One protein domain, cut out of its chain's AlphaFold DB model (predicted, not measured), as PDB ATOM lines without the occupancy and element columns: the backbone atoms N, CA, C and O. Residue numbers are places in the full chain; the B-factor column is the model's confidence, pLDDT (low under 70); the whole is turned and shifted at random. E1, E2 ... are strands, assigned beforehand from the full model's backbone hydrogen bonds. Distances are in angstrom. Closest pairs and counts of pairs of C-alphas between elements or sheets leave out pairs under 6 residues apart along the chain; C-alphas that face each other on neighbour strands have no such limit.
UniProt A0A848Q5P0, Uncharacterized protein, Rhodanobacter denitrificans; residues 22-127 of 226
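AT A GLANCE: This is residues 22 to 127 of the 226 residues of an uncharacterized protein of Rhodanobacter denitrificans (UniProt A0A848Q5P0). Two antiparallel sheets lie face to face as a sandwich, the strongly twisted sheet E2, E3, E6, E5 and the sheet E1, E7, E4, with their strands crossed at 41 degrees and their best planes 32 degrees apart. The small hairpin of E8 and E9 forms a separate piece beyond one end of this sandwich, and E2 lies toward the opposite end of the long axis. The printed part has 106 residues with nine named strands, E1 to E9 in order along the chain, and no named helix; the class is all strand. The whole is only just loose, close to compact, with a radius of gyration of the C-alphas of 15.6 A, and it is elongated, spanning 49 by 29 by 20 A.

IN THESE COORDINATES: In the largest sheet, E2 is residues 35 to 37, E3 residues 40 to 48, 26.3 A long, E6 residues 75 to 83, 26.2 A, and E5 residues 64 to 72, 24.4 A. In the other sheet, E1 is residues 24 to 32, 23.9 A, beginning at C-alpha 24 (-11.395, -35.486, 39.773); E7 is residues 89 to 96, 22.9 A, and E4 residues 55 to 59, 13.7 A. E8 is residues 107 to 109, 6.7 A, and E9 residues 115 to 118, 7.4 A, ending at C-alpha 118 (-2.732, -33.252, 39.846).

HOW THE PARTS SIT: In the largest sheet E2 and E5 are the edge strands. E2 and E3 form a hairpin, with N 37 and O 40 at 2.8 A. Inner strands E3 and E6 are antiparallel at 161 degrees, with N 76 and O 47 at 2.8 A. E5 and E6 form a hairpin, with N 65 and O 81 at 2.8 A. Between the sheets, the closest C-alphas of E4 and E5 are those of Ile 56 and Gly 66, 5.7 A apart, and those of E1 and E3 are Thr 32 and Val 43, 6.7 A apart. E4 and E6 are near each other, with 9 pairs of C-alphas within 10 A. In the second sheet the inner strand E7 pairs with E1, N 26 and O 94 at 2.8 A, and with E4, N 57 and O 93 at 2.9 A. E1 runs on into E2 across a break of 2 residues, at 87 degrees. The hairpin of E8 and E9 has N 108 and O 117 at 2.9 A; both strands are apart from E1 and from E7.

THE WHOLE: The C-alphas of Ala 38 and Phe 104, the two farthest apart, are 49.5 A from each other. The printed part has no cut and no long link; E3 to E4 and E7 to E8 are short, the others tight. The mean pLDDT of the printed part is 93.7, and residues 101 to 103 are under 70.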
ATOM      1  N   ASN A  22      -9.460 -33.065  46.478       86.88
ATOM      2  CA  ASN A  22     -10.346 -32.641  45.406       86.88
ATOM      3  C   ASN A  22     -10.681 -33.854  44.530       86.88
ATOM      4  O   ASN A  22      -9.781 -34.467  43.959       86.88
ATOM      5  N   LEU A  23     -11.966 -34.186  44.382       94.56
ATOM      6  CA  LEU A  23     -12.364 -35.266  43.479       94.56
ATOM      7  C   LEU A  23     -12.175 -34.841  42.020       94.56
ATOM      8  O   LEU A  23     -12.573 -33.739  41.628       94.56
ATOM      9  N   SER A  24     -11.616 -35.718  41.197       95.25
ATOM     10  CA  SER A  24     -11.395 -35.486  39.773       95.25
ATOM     11  C   SER A  24     -12.283 -36.358  38.903       95.25
ATOM     12  O   SER A  24     -12.743 -37.424  39.307       95.25
ATOM     13  N   LEU A  25     -12.589 -35.879  37.698       96.69
ATOM     14  CA  LEU A  25     -13.412 -36.608  36.749       96.69
ATOM     15  C   LEU A  25     -12.691 -37.887  36.322       96.69
ATOM     16  O   LEU A  25     -11.704 -37.839  35.587       96.69
ATOM     17  N   LYS A  26     -13.266 -39.030  36.688       96.25
ATOM     18  CA  LYS A  26     -12.806 -40.340  36.235       96.25
ATOM     19  C   LYS A  26     -13.330 -40.667  34.849       96.25
ATOM     20  O   LYS A  26     -12.585 -41.086  33.969       96.25
ATOM     21  N   THR A  27     -14.641 -40.554  34.679       97.69
ATOM     22  CA  THR A  27     -15.327 -40.879  33.430       97.69
ATOM     23  C   THR A  27     -16.726 -40.272  33.432       97.69
ATOM     24  O   THR A  27     -17.236 -39.833  34.466       97.69
ATOM     25  N   LYS A  28     -17.343 -40.215  32.261       98.38
ATOM     26  CA  LYS A  28     -18.690 -39.693  32.048       98.38
ATOM     27  C   LYS A  28     -19.347 -40.443  30.902       98.38
ATOM     28  O   LYS A  28     -18.666 -41.035  30.064       98.38
ATOM     29  N   GLY A  29     -20.659 -40.338  30.814       98.31
ATOM     30  CA  GLY A  29     -21.384 -40.898  29.693       98.31
ATOM     31  C   GLY A  29     -22.863 -40.590  29.745       98.31
ATOM     32  O   GLY A  29     -23.330 -39.732  30.494       98.31
ATOM     33  N   THR A  30     -23.590 -41.344  28.940       98.62
ATOM     34  CA  THR A  30     -25.043 -41.350  28.922       98.62
ATOM     35  C   THR A  30     -25.484 -42.777  29.192       98.62
ATOM     36  O   THR A  30     -25.002 -43.710  28.551       98.62
ATOM     37  N   ALA A  31     -26.356 -42.957  30.175       98.50
ATOM     38  CA  ALA A  31     -26.972 -44.238  30.480       98.50
ATOM     39  C   ALA A  31     -28.445 -44.194  30.075       98.50
ATOM     40  O   ALA A  31     -29.093 -43.153  30.176       98.50
ATOM     41  N   THR A  32     -28.967 -45.332  29.640       98.69
ATOM     42  CA  THR A  32     -30.380 -45.504  29.308       98.69
ATOM     43  C   THR A  32     -30.970 -46.505  30.282       98.69
ATOM     44  O   THR A  32     -30.397 -47.577  30.475       98.69
ATOM     45  N   THR A  33     -32.084 -46.159  30.922       98.62
ATOM     46  CA  THR A  33     -32.741 -47.049  31.884       98.62
ATOM     47  C   THR A  33     -33.282 -48.307  31.208       98.62
ATOM     48  O   THR A  33     -33.800 -48.247  30.094       98.62
ATOM     49  N   THR A  34     -33.165 -49.453  31.879       98.56
ATOM     50  CA  THR A  34     -33.513 -50.782  31.341       98.56
ATOM     51  C   THR A  34     -34.588 -51.503  32.146       98.56
ATOM     52  O   THR A  34     -35.233 -52.406  31.624       98.56
ATOM     53  N   THR A  35     -34.798 -51.112  33.404       97.19
ATOM     54  CA  THR A  35     -35.704 -51.805  34.330       97.19
ATOM     55  C   THR A  35     -36.749 -50.830  34.859       97.19
ATOM     56  O   THR A  35     -36.394 -49.748  35.312       97.19
ATOM     57  N   ALA A  36     -38.034 -51.180  34.804       94.69
ATOM     58  CA  ALA A  36     -39.106 -50.344  35.352       94.69
ATOM     59  C   ALA A  36     -39.172 -50.442  36.890       94.69
ATOM     60  O   ALA A  36     -38.914 -51.507  37.453       94.69
ATOM     61  N   ALA A  37     -39.537 -49.348  37.559       89.00
ATOM     62  CA  ALA A  37     -39.696 -49.254  39.010       89.00
ATOM     63  C   ALA A  37     -40.750 -48.186  39.374       89.00
ATOM     64  O   ALA A  37     -40.402 -47.044  39.673       89.00
ATOM     65  N   ALA A  38     -42.033 -48.565  39.346       88.19
ATOM     66  CA  ALA A  38     -43.168 -47.644  39.503       88.19
ATOM     67  C   ALA A  38     -43.072 -46.456  38.518       88.19
ATOM     68  O   ALA A  38     -42.994 -46.694  37.313       88.19
ATOM     69  N   ASP A  39     -43.031 -45.213  39.007       92.31
ATOM     70  CA  ASP A  39     -42.878 -44.018  38.160       92.31
ATOM     71  C   ASP A  39     -41.450 -43.845  37.615       92.31
ATOM     72  O   ASP A  39     -41.193 -43.021  36.731       92.31
ATOM     73  N   PHE A  40     -40.499 -44.600  38.158       93.25
ATOM     74  CA  PHE A  40     -39.099 -44.548  37.779       93.25
ATOM     75  C   PHE A  40     -38.714 -45.703  36.863       93.25
ATOM     76  O   PHE A  40     -39.412 -46.702  36.674       93.25
ATOM     77  N   SER A  41     -37.505 -45.594  36.340       96.31
ATOM     78  CA  SER A  41     -36.775 -46.688  35.731       96.31
ATOM     79  C   SER A  41     -35.313 -46.638  36.164       96.31
ATOM     80  O   SER A  41     -34.803 -45.599  36.592       96.31
ATOM     81  N   THR A  42     -34.630 -47.778  36.117       97.06
ATOM     82  CA  THR A  42     -33.266 -47.931  36.624       97.06
ATOM     83  C   THR A  42     -32.336 -48.546  35.591       97.06
ATOM     84  O   THR A  42     -32.765 -49.228  34.657       97.06
ATOM     85  N   VAL A  43     -31.042 -48.286  35.754       98.31
ATOM     86  CA  VAL A  43     -29.953 -48.978  35.059       98.31
ATOM     87  C   VAL A  43     -28.794 -49.171  36.021       98.31
ATOM     88  O   VAL A  43     -28.478 -48.284  36.819       98.31
ATOM     89  N   THR A  44     -28.155 -50.330  35.904       98.50
ATOM     90  CA  THR A  44     -26.963 -50.688  36.664       98.50
ATOM     91  C   THR A  44     -25.830 -50.997  35.697       98.50
ATOM     92  O   THR A  44     -26.017 -51.747  34.742       98.50
ATOM     93  N   PHE A  45     -24.655 -50.432  35.945       98.62
ATOM     94  CA  PHE A  45     -23.442 -50.700  35.171       98.62
ATOM     95  C   PHE A  45     -22.208 -50.608  36.068       98.62
ATOM     96  O   PHE A  45     -22.297 -50.171  37.216       98.62
ATOM     97  N   THR A  46     -21.053 -51.036  35.563       98.44
ATOM     98  CA  THR A  46     -19.793 -50.995  36.310       98.44
ATOM     99  C   THR A  46     -18.817 -49.983  35.721       98.44
ATOM    100  O   THR A  46     -18.769 -49.766  34.511       98.44
ATOM    101  N   VAL A  47     -18.022 -49.360  36.592       98.12
ATOM    102  CA  VAL A  47     -16.896 -48.494  36.226       98.12
ATOM    103  C   VAL A  47     -15.645 -49.018  36.915       98.12
ATOM    104  O   VAL A  47     -15.634 -49.184  38.132       98.12
ATOM    105  N   SER A  48     -14.596 -49.293  36.144       97.50
ATOM    106  CA  SER A  48     -13.320 -49.805  36.648       97.50
ATOM    107  C   SER A  48     -12.282 -48.699  36.870       97.50
ATOM    108  O   SER A  48     -12.399 -47.575  36.369       97.50
ATOM    109  N   GLY A  49     -11.235 -49.028  37.631       94.88
ATOM    110  CA  GLY A  49     -10.137 -48.114  37.949       94.88
ATOM    111  C   GLY A  49     -10.567 -46.937  38.824       94.88
ATOM    112  O   GLY A  49      -9.999 -45.851  38.698       94.88
ATOM    113  N   VAL A  50     -11.599 -47.125  39.641       95.88
ATOM    114  CA  VAL A  50     -12.069 -46.154  40.628       95.88
ATOM    115  C   VAL A  50     -11.118 -46.160  41.820       95.88
ATOM    116  O   VAL A  50     -10.758 -47.226  42.318       95.88
ATOM    117  N   VAL A  51     -10.716 -44.971  42.264       92.94
ATOM    118  CA  VAL A  51      -9.822 -44.768  43.409       92.94
ATOM    119  C   VAL A  51     -10.577 -44.000  44.493       92.94
ATOM    120  O   VAL A  51     -11.305 -43.059  44.184       92.94
ATOM    121  N   GLY A  52     -10.407 -44.396  45.753       92.38
ATOM    122  CA  GLY A  52     -11.081 -43.746  46.880       92.38
ATOM    123  C   GLY A  52     -12.603 -43.903  46.839       92.38
ATOM    124  O   GLY A  52     -13.116 -44.905  46.341       92.38
ATOM    125  N   GLU A  53     -13.318 -42.915  47.377       92.62
ATOM    126  CA  GLU A  53     -14.782 -42.908  47.451       92.62
ATOM    127  C   GLU A  53     -15.383 -42.109  46.280       92.62
ATOM    128  O   GLU A  53     -15.305 -40.879  46.256       92.62
ATOM    129  N   PRO A  54     -15.974 -42.776  45.273       96.12
ATOM    130  CA  PRO A  54     -16.516 -42.101  44.104       96.12
ATOM    131  C   PRO A  54     -17.814 -41.352  44.410       96.12
ATOM    132  O   PRO A  54     -18.703 -41.844  45.105       96.12
ATOM    133  N   VAL A  55     -17.995 -40.222  43.736       96.88
ATOM    134  CA  VAL A  55     -19.271 -39.510  43.631       96.88
ATOM    135  C   VAL A  55     -19.787 -39.633  42.205       96.88
ATOM    136  O   VAL A  55     -19.032 -39.472  41.247       96.88
ATOM    137  N   ILE A  56     -21.089 -39.881  42.048       98.06
ATOM    138  CA  ILE A  56     -21.740 -39.834  40.739       98.06
ATOM    139  C   ILE A  56     -22.789 -38.727  40.681       98.06
ATOM    140  O   ILE A  56     -23.770 -38.730  41.422       98.06
ATOM    141  N   ALA A  57     -22.581 -37.790  39.763       98.44
ATOM    142  CA  ALA A  57     -23.527 -36.734  39.450       98.44
ATOM    143  C   ALA A  57     -24.280 -37.063  38.166       98.44
ATOM    144  O   ALA A  57     -23.717 -37.624  37.226       98.44
ATOM    145  N   VAL A  58     -25.555 -36.698  38.121       98.50
ATOM    146  CA  VAL A  58     -26.454 -36.978  37.003       98.50
ATOM    147  C   VAL A  58     -27.146 -35.713  36.517       98.50
ATOM    148  O   VAL A  58     -27.299 -34.739  37.255       98.50
ATOM    149  N   SER A  59     -27.572 -35.729  35.261       98.38
ATOM    150  CA  SER A  59     -28.359 -34.671  34.642       98.38
ATOM    151  C   SER A  59     -29.442 -35.285  33.767       98.38
ATOM    152  O   SER A  59     -29.157 -36.015  32.813       98.38
ATOM    153  N   ALA A  60     -30.692 -35.007  34.135       98.06
ATOM    154  CA  ALA A  60     -31.878 -35.447  33.419       98.06
ATOM    155  C   ALA A  60     -32.993 -34.391  33.545       98.06
ATOM    156  O   ALA A  60     -33.285 -33.950  34.665       98.06
ATOM    157  N   PRO A  61     -33.676 -34.034  32.439       97.00
ATOM    158  CA  PRO A  61     -34.782 -33.074  32.458       97.00
ATOM    159  C   PRO A  61     -36.029 -33.613  33.163       97.00
ATOM    160  O   PRO A  61     -36.832 -32.830  33.665       97.00
ATOM    161  N   GLY A  62     -36.190 -34.939  33.230       95.56
ATOM    162  CA  GLY A  62     -37.236 -35.594  34.018       95.56
ATOM    163  C   GLY A  62     -36.909 -35.680  35.508       95.56
ATOM    164  O   GLY A  62     -37.818 -35.741  36.317       95.56
ATOM    165  N   GLY A  63     -35.631 -35.604  35.884       96.06
ATOM    166  CA  GLY A  63     -35.154 -35.877  37.237       96.06
ATOM    167  C   GLY A  63     -34.513 -37.255  37.355       96.06
ATOM    168  O   GLY A  63     -35.016 -38.240  36.817       96.06
ATOM    169  N   ALA A  64     -33.367 -37.321  38.023       97.06
ATOM    170  CA  ALA A  64     -32.632 -38.564  38.214       97.06
ATOM    171  C   ALA A  64     -31.737 -38.491  39.450       97.06
ATOM    172  O   ALA A  64     -31.392 -37.416  39.931       97.06
ATOM    173  N   VAL A  65     -31.315 -39.652  39.936       95.94
ATOM    174  CA  VAL A  65     -30.307 -39.791  40.984       95.94
ATOM    175  C   VAL A  65     -29.389 -40.958  40.649       95.94
ATOM    176  O   VAL A  65     -29.847 -42.022  40.236       95.94
ATOM    177  N   GLY A  66     -28.087 -40.759  40.825       96.06
ATOM    178  CA  GLY A  66     -27.086 -41.817  40.756       96.06
ATOM    179  C   GLY A  66     -26.513 -42.096  42.140       96.06
ATOM    180  O   GLY A  66     -26.414 -41.189  42.965       96.06
ATOM    181  N   HIS A  67     -26.124 -43.341  42.393       96.00
ATOM    182  CA  HIS A  67     -25.278 -43.698  43.530       96.00
ATOM    183  C   HIS A  67     -24.365 -44.873  43.175       96.00
ATOM    184  O   HIS A  67     -24.618 -45.611  42.218       96.00
ATOM    185  N   VAL A  68     -23.303 -45.047  43.959       96.94
ATOM    186  CA  VAL A  68     -22.466 -46.247  43.912       96.94
ATOM    187  C   VAL A  68     -23.022 -47.243  44.923       96.94
ATOM    188  O   VAL A  68     -22.979 -47.001  46.124       96.94
ATOM    189  N   GLY A  69     -23.609 -48.332  44.427       94.25
ATOM    190  CA  GLY A  69     -24.233 -49.366  45.259       94.25
ATOM    191  C   GLY A  69     -23.229 -50.361  45.842       94.25
ATOM    192  O   GLY A  69     -23.496 -50.976  46.867       94.25
ATOM    193  N   ASN A  70     -22.073 -50.519  45.195       96.75
ATOM    194  CA  ASN A  70     -20.970 -51.346  45.676       96.75
ATOM    195  C   ASN A  70     -19.642 -50.829  45.109       96.75
ATOM    196  O   ASN A  70     -19.598 -50.415  43.952       96.75
ATOM    197  N   LEU A  71     -18.565 -50.902  45.890       97.31
ATOM    198  CA  LEU A  71     -17.203 -50.613  45.442       97.31
ATOM    199  C   LEU A  71     -16.273 -51.717  45.945       97.31
ATOM    200  O   LEU A  71     -16.120 -51.904  47.149       97.31
ATOM    201  N   SER A  72     -15.651 -52.452  45.027       97.50
ATOM    202  CA  SER A  72     -14.720 -53.526  45.380       97.50
ATOM    203  C   SER A  72     -13.619 -53.651  44.335       97.50
ATOM    204  O   SER A  72     -13.893 -53.610  43.138       97.50
ATOM    205  N   GLY A  73     -12.362 -53.758  44.778       95.81
ATOM    206  CA  GLY A  73     -11.212 -53.934  43.883       95.81
ATOM    207  C   GLY A  73     -11.055 -52.829  42.828       95.81
ATOM    208  O   GLY A  73     -10.648 -53.111  41.706       95.81
ATOM    209  N   GLY A  74     -11.439 -51.588  43.149       96.12
ATOM    210  CA  GLY A  74     -11.430 -50.469  42.198       96.12
ATOM    211  C   GLY A  74     -12.517 -50.544  41.119       96.12
ATOM    212  O   GLY A  74     -12.422 -49.856  40.101       96.12
ATOM    213  N   VAL A  75     -13.543 -51.376  41.311       98.00
ATOM    214  CA  VAL A  75     -14.720 -51.467  40.441       98.00
ATOM    215  C   VAL A  75     -15.948 -50.978  41.203       98.00
ATOM    216  O   VAL A  75     -16.348 -51.574  42.204       98.00
ATOM    217  N   ALA A  76     -16.546 -49.891  40.721       98.31
ATOM    218  CA  ALA A  76     -17.790 -49.339  41.240       98.31
ATOM    219  C   ALA A  76     -18.985 -49.906  40.468       98.31
ATOM    220  O   ALA A  76     -19.048 -49.782  39.244       98.31
ATOM    221  N   THR A  77     -19.960 -50.468  41.178       98.44
ATOM    222  CA  THR A  77     -21.293 -50.759  40.646       98.44
ATOM    223  C   THR A  77     -22.155 -49.518  40.816       98.44
ATOM    224  O   THR A  77     -22.520 -49.139  41.930       98.44
ATOM    225  N   VAL A  78     -22.475 -48.878  39.702       98.31
ATOM    226  CA  VAL A  78     -23.287 -47.668  39.638       98.31
ATOM    227  C   VAL A  78     -24.740 -48.041  39.413       98.31
ATOM    228  O   VAL A  78     -25.039 -48.841  38.532       98.31
ATOM    229  N   VAL A  79     -25.638 -47.398  40.156       97.81
ATOM    230  CA  VAL A  79     -27.085 -47.484  39.950       97.81
ATOM    231  C   VAL A  79     -27.628 -46.083  39.693       97.81
ATOM    232  O   VAL A  79     -27.498 -45.190  40.537       97.81
ATOM    233  N   ILE A  80     -28.260 -45.896  38.537       97.69
ATOM    234  CA  ILE A  80     -28.998 -44.677  38.193       97.69
ATOM    235  C   ILE A  80     -30.490 -44.987  38.230       97.69
ATOM    236  O   ILE A  80     -30.941 -45.974  37.652       97.69
ATOM    237  N   VAL A  81     -31.244 -44.121  38.903       95.62
ATOM    238  CA  VAL A  81     -32.708 -44.128  38.965       95.62
ATOM    239  C   VAL A  81     -33.198 -42.839  38.313       95.62
ATOM    240  O   VAL A  81     -32.799 -41.753  38.733       95.62
ATOM    241  N   ALA A  82     -34.038 -42.943  37.289       96.94
ATOM    242  CA  ALA A  82     -34.544 -41.812  36.515       96.94
ATOM    243  C   ALA A  82     -36.070 -41.778  36.549       96.94
ATOM    244  O   ALA A  82     -36.707 -42.827  36.483       96.94
ATOM    245  N   LEU A  83     -36.650 -40.583  36.659       95.50
ATOM    246  CA  LEU A  83     -38.092 -40.401  36.543       95.50
ATOM    247  C   LEU A  83     -38.502 -40.579  35.079       95.50
ATOM    248  O   LEU A  83     -38.000 -39.861  34.211       95.50
ATOM    249  N   GLY A  84     -39.423 -41.506  34.823       95.19
ATOM    250  CA  GLY A  84     -39.875 -41.853  33.479       95.19
ATOM    251  C   GLY A  84     -39.709 -43.338  33.140       95.19
ATOM    252  O   GLY A  84     -39.098 -44.102  33.896       95.19
ATOM    253  N   PRO A  85     -40.252 -43.764  31.985       96.69
ATOM    254  CA  PRO A  85     -40.271 -45.164  31.576       96.69
ATOM    255  C   PRO A  85     -38.872 -45.694  31.234       96.69
ATOM    256  O   PRO A  85     -37.917 -44.937  31.047       96.69
ATOM    257  N   VAL A  86     -38.765 -47.018  31.090       98.12
ATOM    258  CA  VAL A  86     -37.598 -47.674  30.475       98.12
ATOM    259  C   VAL A  86     -37.268 -47.003  29.139       98.12
ATOM    260  O   VAL A  86     -38.167 -46.681  28.363       98.12
ATOM    261  N   GLY A  87     -35.982 -46.771  28.879       98.31
ATOM    262  CA  GLY A  87     -35.523 -45.960  27.751       98.31
ATOM    263  C   GLY A  87     -35.218 -44.504  28.115       98.31
ATOM    264  O   GLY A  87     -34.734 -43.758  27.264       98.31
ATOM    265  N   THR A  88     -35.448 -44.088  29.365       98.38
ATOM    266  CA  THR A  88     -35.091 -42.741  29.829       98.38
ATOM    267  C   THR A  88     -33.575 -42.567  29.818       98.38
ATOM    268  O   THR A  88     -32.835 -43.350  30.416       98.38
ATOM    269  N   SER A  89     -33.110 -41.526  29.129       98.25
ATOM    270  CA  SER A  89     -31.692 -41.198  29.000       98.25
ATOM    271  C   SER A  89     -31.236 -40.254  30.116       98.25
ATOM    272  O   SER A  89     -31.892 -39.249  30.398       98.25
ATOM    273  N   VAL A  90     -30.101 -40.570  30.742       98.69
ATOM    274  CA  VAL A  90     -29.494 -39.792  31.829       98.69
ATOM    275  C   VAL A  90     -28.015 -39.578  31.539       98.69
ATOM    276  O   VAL A  90     -27.255 -40.538  31.398       98.69
ATOM    277  N   ASN A  91     -27.586 -38.317  31.497       98.75
ATOM    278  CA  ASN A  91     -26.163 -37.986  31.443       98.75
ATOM    279  C   ASN A  91     -25.560 -38.104  32.839       98.75
ATOM    280  O   ASN A  91     -26.189 -37.694  33.817       98.75
ATOM    281  N   TRP A  92     -24.353 -38.644  32.940       98.69
ATOM    282  CA  TRP A  92     -23.703 -38.893  34.219       98.69
ATOM    283  C   TRP A  92     -22.201 -38.607  34.174       98.69
ATOM    284  O   TRP A  92     -21.554 -38.739  33.135       98.69
ATOM    285  N   TRP A  93     -21.654 -38.229  35.328       98.62
ATOM    286  CA  TRP A  93     -20.239 -37.940  35.561       98.62
ATOM    287  C   TRP A  93     -19.817 -38.600  36.869       98.62
ATOM    288  O   TRP A  93     -20.461 -38.394  37.897       98.62
ATOM    289  N   MET A  94     -18.744 -39.385  36.831       98.31
ATOM    290  CA  MET A  94     -18.138 -39.981  38.015       98.31
ATOM    291  C   MET A  94     -16.872 -39.216  38.385       98.31
ATOM    292  O   MET A  94     -15.970 -39.068  37.557       98.31
ATOM    293  N   PHE A  95     -16.808 -38.783  39.637       97.88
ATOM    294  CA  PHE A  95     -15.651 -38.139  40.240       97.88
ATOM    295  C   PHE A  95     -15.048 -39.061  41.298       97.88
ATOM    296  O   PHE A  95     -15.795 -39.696  42.038       97.88
ATOM    297  N   THR A  96     -13.726 -39.175  41.352       96.50
ATOM    298  CA  THR A  96     -13.002 -40.081  42.263       96.50
ATOM    299  C   THR A  96     -11.795 -39.370  42.859       96.50
ATOM    300  O   THR A  96     -11.508 -38.238  42.471       96.50
ATOM    301  N   ASP A  97     -11.067 -40.022  43.766       94.44
ATOM    302  CA  ASP A  97      -9.755 -39.514  44.178       94.44
ATOM    303  C   ASP A  97      -8.838 -39.370  42.941       94.44
ATOM    304  O   ASP A  97      -8.983 -40.161  41.993       94.44
ATOM    305  N   PRO A  98      -7.909 -38.391  42.940       91.69
ATOM    306  CA  PRO A  98      -6.973 -38.199  41.842       91.69
ATOM    307  C   PRO A  98      -6.186 -39.476  41.539       91.69
ATOM    308  O   PRO A  98      -5.704 -40.165  42.442       91.69
ATOM    309  N   GLY A  99      -6.059 -39.803  40.256       85.00
ATOM    310  CA  GLY A  99      -5.322 -40.971  39.800       85.00
ATOM    311  C   GLY A  99      -3.815 -40.729  39.799       85.00
ATOM    312  O   GLY A  99      -3.328 -39.612  39.622       85.00
ATOM    313  N   ASN A 100      -3.044 -41.805  39.942       73.62
ATOM    314  CA  ASN A 100      -1.595 -41.705  39.834       73.62
ATOM    315  C   ASN A 100      -1.146 -41.430  38.387       73.62
ATOM    316  O   ASN A 100      -1.556 -42.118  37.455       73.62
ATOM    317  N   ALA A 101      -0.193 -40.496  38.290       62.09
ATOM    318  CA  ALA A 101       0.693 -40.185  37.166       62.09
ATOM    319  C   ALA A 101       0.118 -39.323  36.027       62.09
ATOM    320  O   ALA A 101      -0.350 -39.815  35.003       62.09
ATOM    321  N   ALA A 102       0.335 -38.009  36.133       56.06
ATOM    322  CA  ALA A 102       0.606 -37.220  34.938       56.06
ATOM    323  C   ALA A 102       2.090 -37.353  34.567       56.06
ATOM    324  O   ALA A 102       2.959 -37.279  35.434       56.06
ATOM    325  N   ALA A 103       2.395 -37.505  33.277       66.81
ATOM    326  CA  ALA A 103       3.773 -37.443  32.781       66.81
ATOM    327  C   ALA A 103       4.367 -36.015  32.850       66.81
ATOM    328  O   ALA A 103       5.558 -35.832  32.610       66.81
ATOM    329  N   PHE A 104       3.540 -35.004  33.142       78.44
ATOM    330  CA  PHE A 104       3.913 -33.593  33.217       78.44
ATOM    331  C   PHE A 104       2.945 -32.817  34.128       78.44
ATOM    332  O   PHE A 104       1.767 -33.155  34.208       78.44
ATOM    333  N   GLY A 105       3.419 -31.743  34.765       86.50
ATOM    334  CA  GLY A 105       2.591 -30.826  35.561       86.50
ATOM    335  C   GLY A 105       2.870 -30.854  37.066       86.50
ATOM    336  O   GLY A 105       3.801 -31.508  37.532       86.50
ATOM    337  N   LEU A 106       2.073 -30.088  37.819       88.88
ATOM    338  CA  LEU A 106       2.136 -30.011  39.281       88.88
ATOM    339  C   LEU A 106       1.314 -31.145  39.904       88.88
ATOM    340  O   LEU A 106       0.125 -31.268  39.609       88.88
ATOM    341  N   ALA A 107       1.928 -31.899  40.810       89.38
ATOM    342  CA  ALA A 107       1.250 -32.848  41.683       89.38
ATOM    343  C   ALA A 107       1.500 -32.477  43.148       89.38
ATOM    344  O   ALA A 107       2.602 -32.060  43.509       89.38
ATOM    345  N   VAL A 108       0.472 -32.625  43.979       88.50
ATOM    346  CA  VAL A 108       0.532 -32.400  45.426       88.50
ATOM    347  C   VAL A 108       0.145 -33.702  46.109       88.50
ATOM    348  O   VAL A 108      -0.820 -34.358  45.708       88.50
ATOM    349  N   TYR A 109       0.909 -34.065  47.133       88.69
ATOM    350  CA  TYR A 109       0.726 -35.274  47.924       88.69
ATOM    351  C   TYR A 109       0.492 -34.892  49.384       88.69
ATOM    352  O   TYR A 109       1.008 -33.869  49.839       88.69
ATOM    353  N   ASP A 110      -0.290 -35.698  50.096       87.88
ATOM    354  CA  ASP A 110      -0.427 -35.594  51.547       87.88
ATOM    355  C   ASP A 110       0.808 -36.152  52.276       87.88
ATOM    356  O   ASP A 110       1.721 -36.725  51.671       87.88
ATOM    357  N   ASP A 111       0.824 -36.014  53.603       87.75
ATOM    358  CA  ASP A 111       1.912 -36.505  54.460       87.75
ATOM    359  C   ASP A 111       2.075 -38.040  54.417       87.75
ATOM    360  O   ASP A 111       3.103 -38.570  54.841       87.75
ATOM    361  N   SER A 112       1.079 -38.765  53.895       88.81
ATOM    362  CA  SER A 112       1.107 -40.221  53.696       88.81
ATOM    363  C   SER A 112       1.560 -40.621  52.284       88.81
ATOM    364  O   SER A 112       1.590 -41.811  51.962       88.81
ATOM    365  N   GLY A 113       1.920 -39.656  51.431       87.44
ATOM    366  CA  GLY A 113       2.323 -39.892  50.046       87.44
ATOM    367  C   GLY A 113       1.160 -40.198  49.099       87.44
ATOM    368  O   GLY A 113       1.394 -40.668  47.983       87.44
ATOM    369  N   VAL A 114      -0.089 -39.947  49.503       86.94
ATOM    370  CA  VAL A 114      -1.269 -40.080  48.639       86.94
ATOM    371  C   VAL A 114      -1.448 -38.792  47.845       86.94
ATOM    372  O   VAL A 114      -1.375 -37.693  48.387       86.94
ATOM    373  N   MET A 115      -1.686 -38.913  46.542       88.38
ATOM    374  CA  MET A 115      -1.930 -37.757  45.684       88.38
ATOM    375  C   MET A 115      -3.265 -37.090  46.045       88.38
ATOM    376  O   MET A 115      -4.310 -37.737  46.036       88.38
ATOM    377  N   VAL A 116      -3.231 -35.789  46.330       89.62
ATOM    378  CA  VAL A 116      -4.420 -34.970  46.640       89.62
ATOM    379  C   VAL A 116      -4.781 -34.011  45.505       89.62
ATOM    380  O   VAL A 116      -5.929 -33.581  45.396       89.62
ATOM    381  N   PHE A 117      -3.815 -33.701  44.631       90.56
ATOM    382  CA  PHE A 117      -4.010 -32.869  43.447       90.56
ATOM    383  C   PHE A 117      -3.008 -33.208  42.333       90.56
ATOM    384  O   PHE A 117      -1.859 -33.567  42.589       90.56
ATOM    385  N   ASN A 118      -3.441 -33.029  41.091       90.38
ATOM    386  CA  ASN A 118      -2.732 -33.252  39.846       90.38
ATOM    387  C   ASN A 118      -3.274 -32.290  38.780       90.38
ATOM    388  O   ASN A 118      -4.408 -32.414  38.322       90.38
ATOM    389  N   ALA A 119      -2.442 -31.351  38.335       89.75
ATOM    390  CA  ALA A 119      -2.832 -30.320  37.375       89.75
ATOM    391  C   ALA A 119      -3.293 -30.858  36.005       89.75
ATOM    392  O   ALA A 119      -3.900 -30.111  35.240       89.75
ATOM    393  N   ALA A 120      -3.006 -32.120  35.673       90.62
ATOM    394  CA  ALA A 120      -3.466 -32.741  34.432       90.62
ATOM    395  C   ALA A 120      -4.921 -33.244  34.496       90.62
ATOM    396  O   ALA A 120      -5.488 -33.614  33.466       90.62
ATOM    397  N   GLU A 121      -5.531 -33.278  35.682       92.00
ATOM    398  CA  GLU A 121      -6.883 -33.793  35.872       92.00
ATOM    399  C   GLU A 121      -7.949 -32.692  35.865       92.00
ATOM    400  O   GLU A 121      -7.687 -31.503  36.056       92.00
ATOM    401  N   ARG A 122      -9.203 -33.094  35.628       93.88
ATOM    402  CA  ARG A 122     -10.353 -32.182  35.624       93.88
ATOM    403  C   ARG A 122     -11.133 -32.328  36.926       93.88
ATOM    404  O   ARG A 122     -11.927 -33.251  37.062       93.88
ATOM    405  N   TYR A 123     -10.937 -31.407  37.861       94.81
ATOM    406  CA  TYR A 123     -11.563 -31.446  39.188       94.81
ATOM    407  C   TYR A 123     -13.042 -31.102  39.186       94.81
ATOM    408  O   TYR A 123     -13.480 -30.297  38.368       94.81
ATOM    409  N   MET A 124     -13.790 -31.697  40.115       95.81
ATOM    410  CA  MET A 124     -15.197 -31.420  40.404       95.81
ATOM    411  C   MET A 124     -15.409 -29.938  40.748       95.81
ATOM    412  O   MET A 124     -14.740 -29.396  41.621       95.81
ATOM    413  N   ARG A 125     -16.365 -29.275  40.083       95.50
ATOM    414  CA  ARG A 125     -16.672 -27.848  40.296       95.50
ATOM    415  C   ARG A 125     -18.023 -27.668  40.968       95.50
ATOM    416  O   ARG A 125     -19.054 -27.689  40.299       95.50
ATOM    417  N   TYR A 126     -18.011 -27.482  42.281       94.31
ATOM    418  CA  TYR A 126     -19.209 -27.188  43.062       94.31
ATOM    419  C   TYR A 126     -19.724 -25.769  42.788       94.31
ATOM    420  O   TYR A 126     -18.951 -24.814  42.832       94.31
ATOM    421  N   VAL A 127     -21.026 -25.623  42.523       96.19
ATOM    422  CA  VAL A 127     -21.659 -24.309  42.278       96.19
ATOM    423  C   VAL A 127     -22.781 -23.966  43.250       96.19
ATOM    424  O   VAL A 127     -23.241 -22.827  43.272       96.19
TER     425      VAL A 127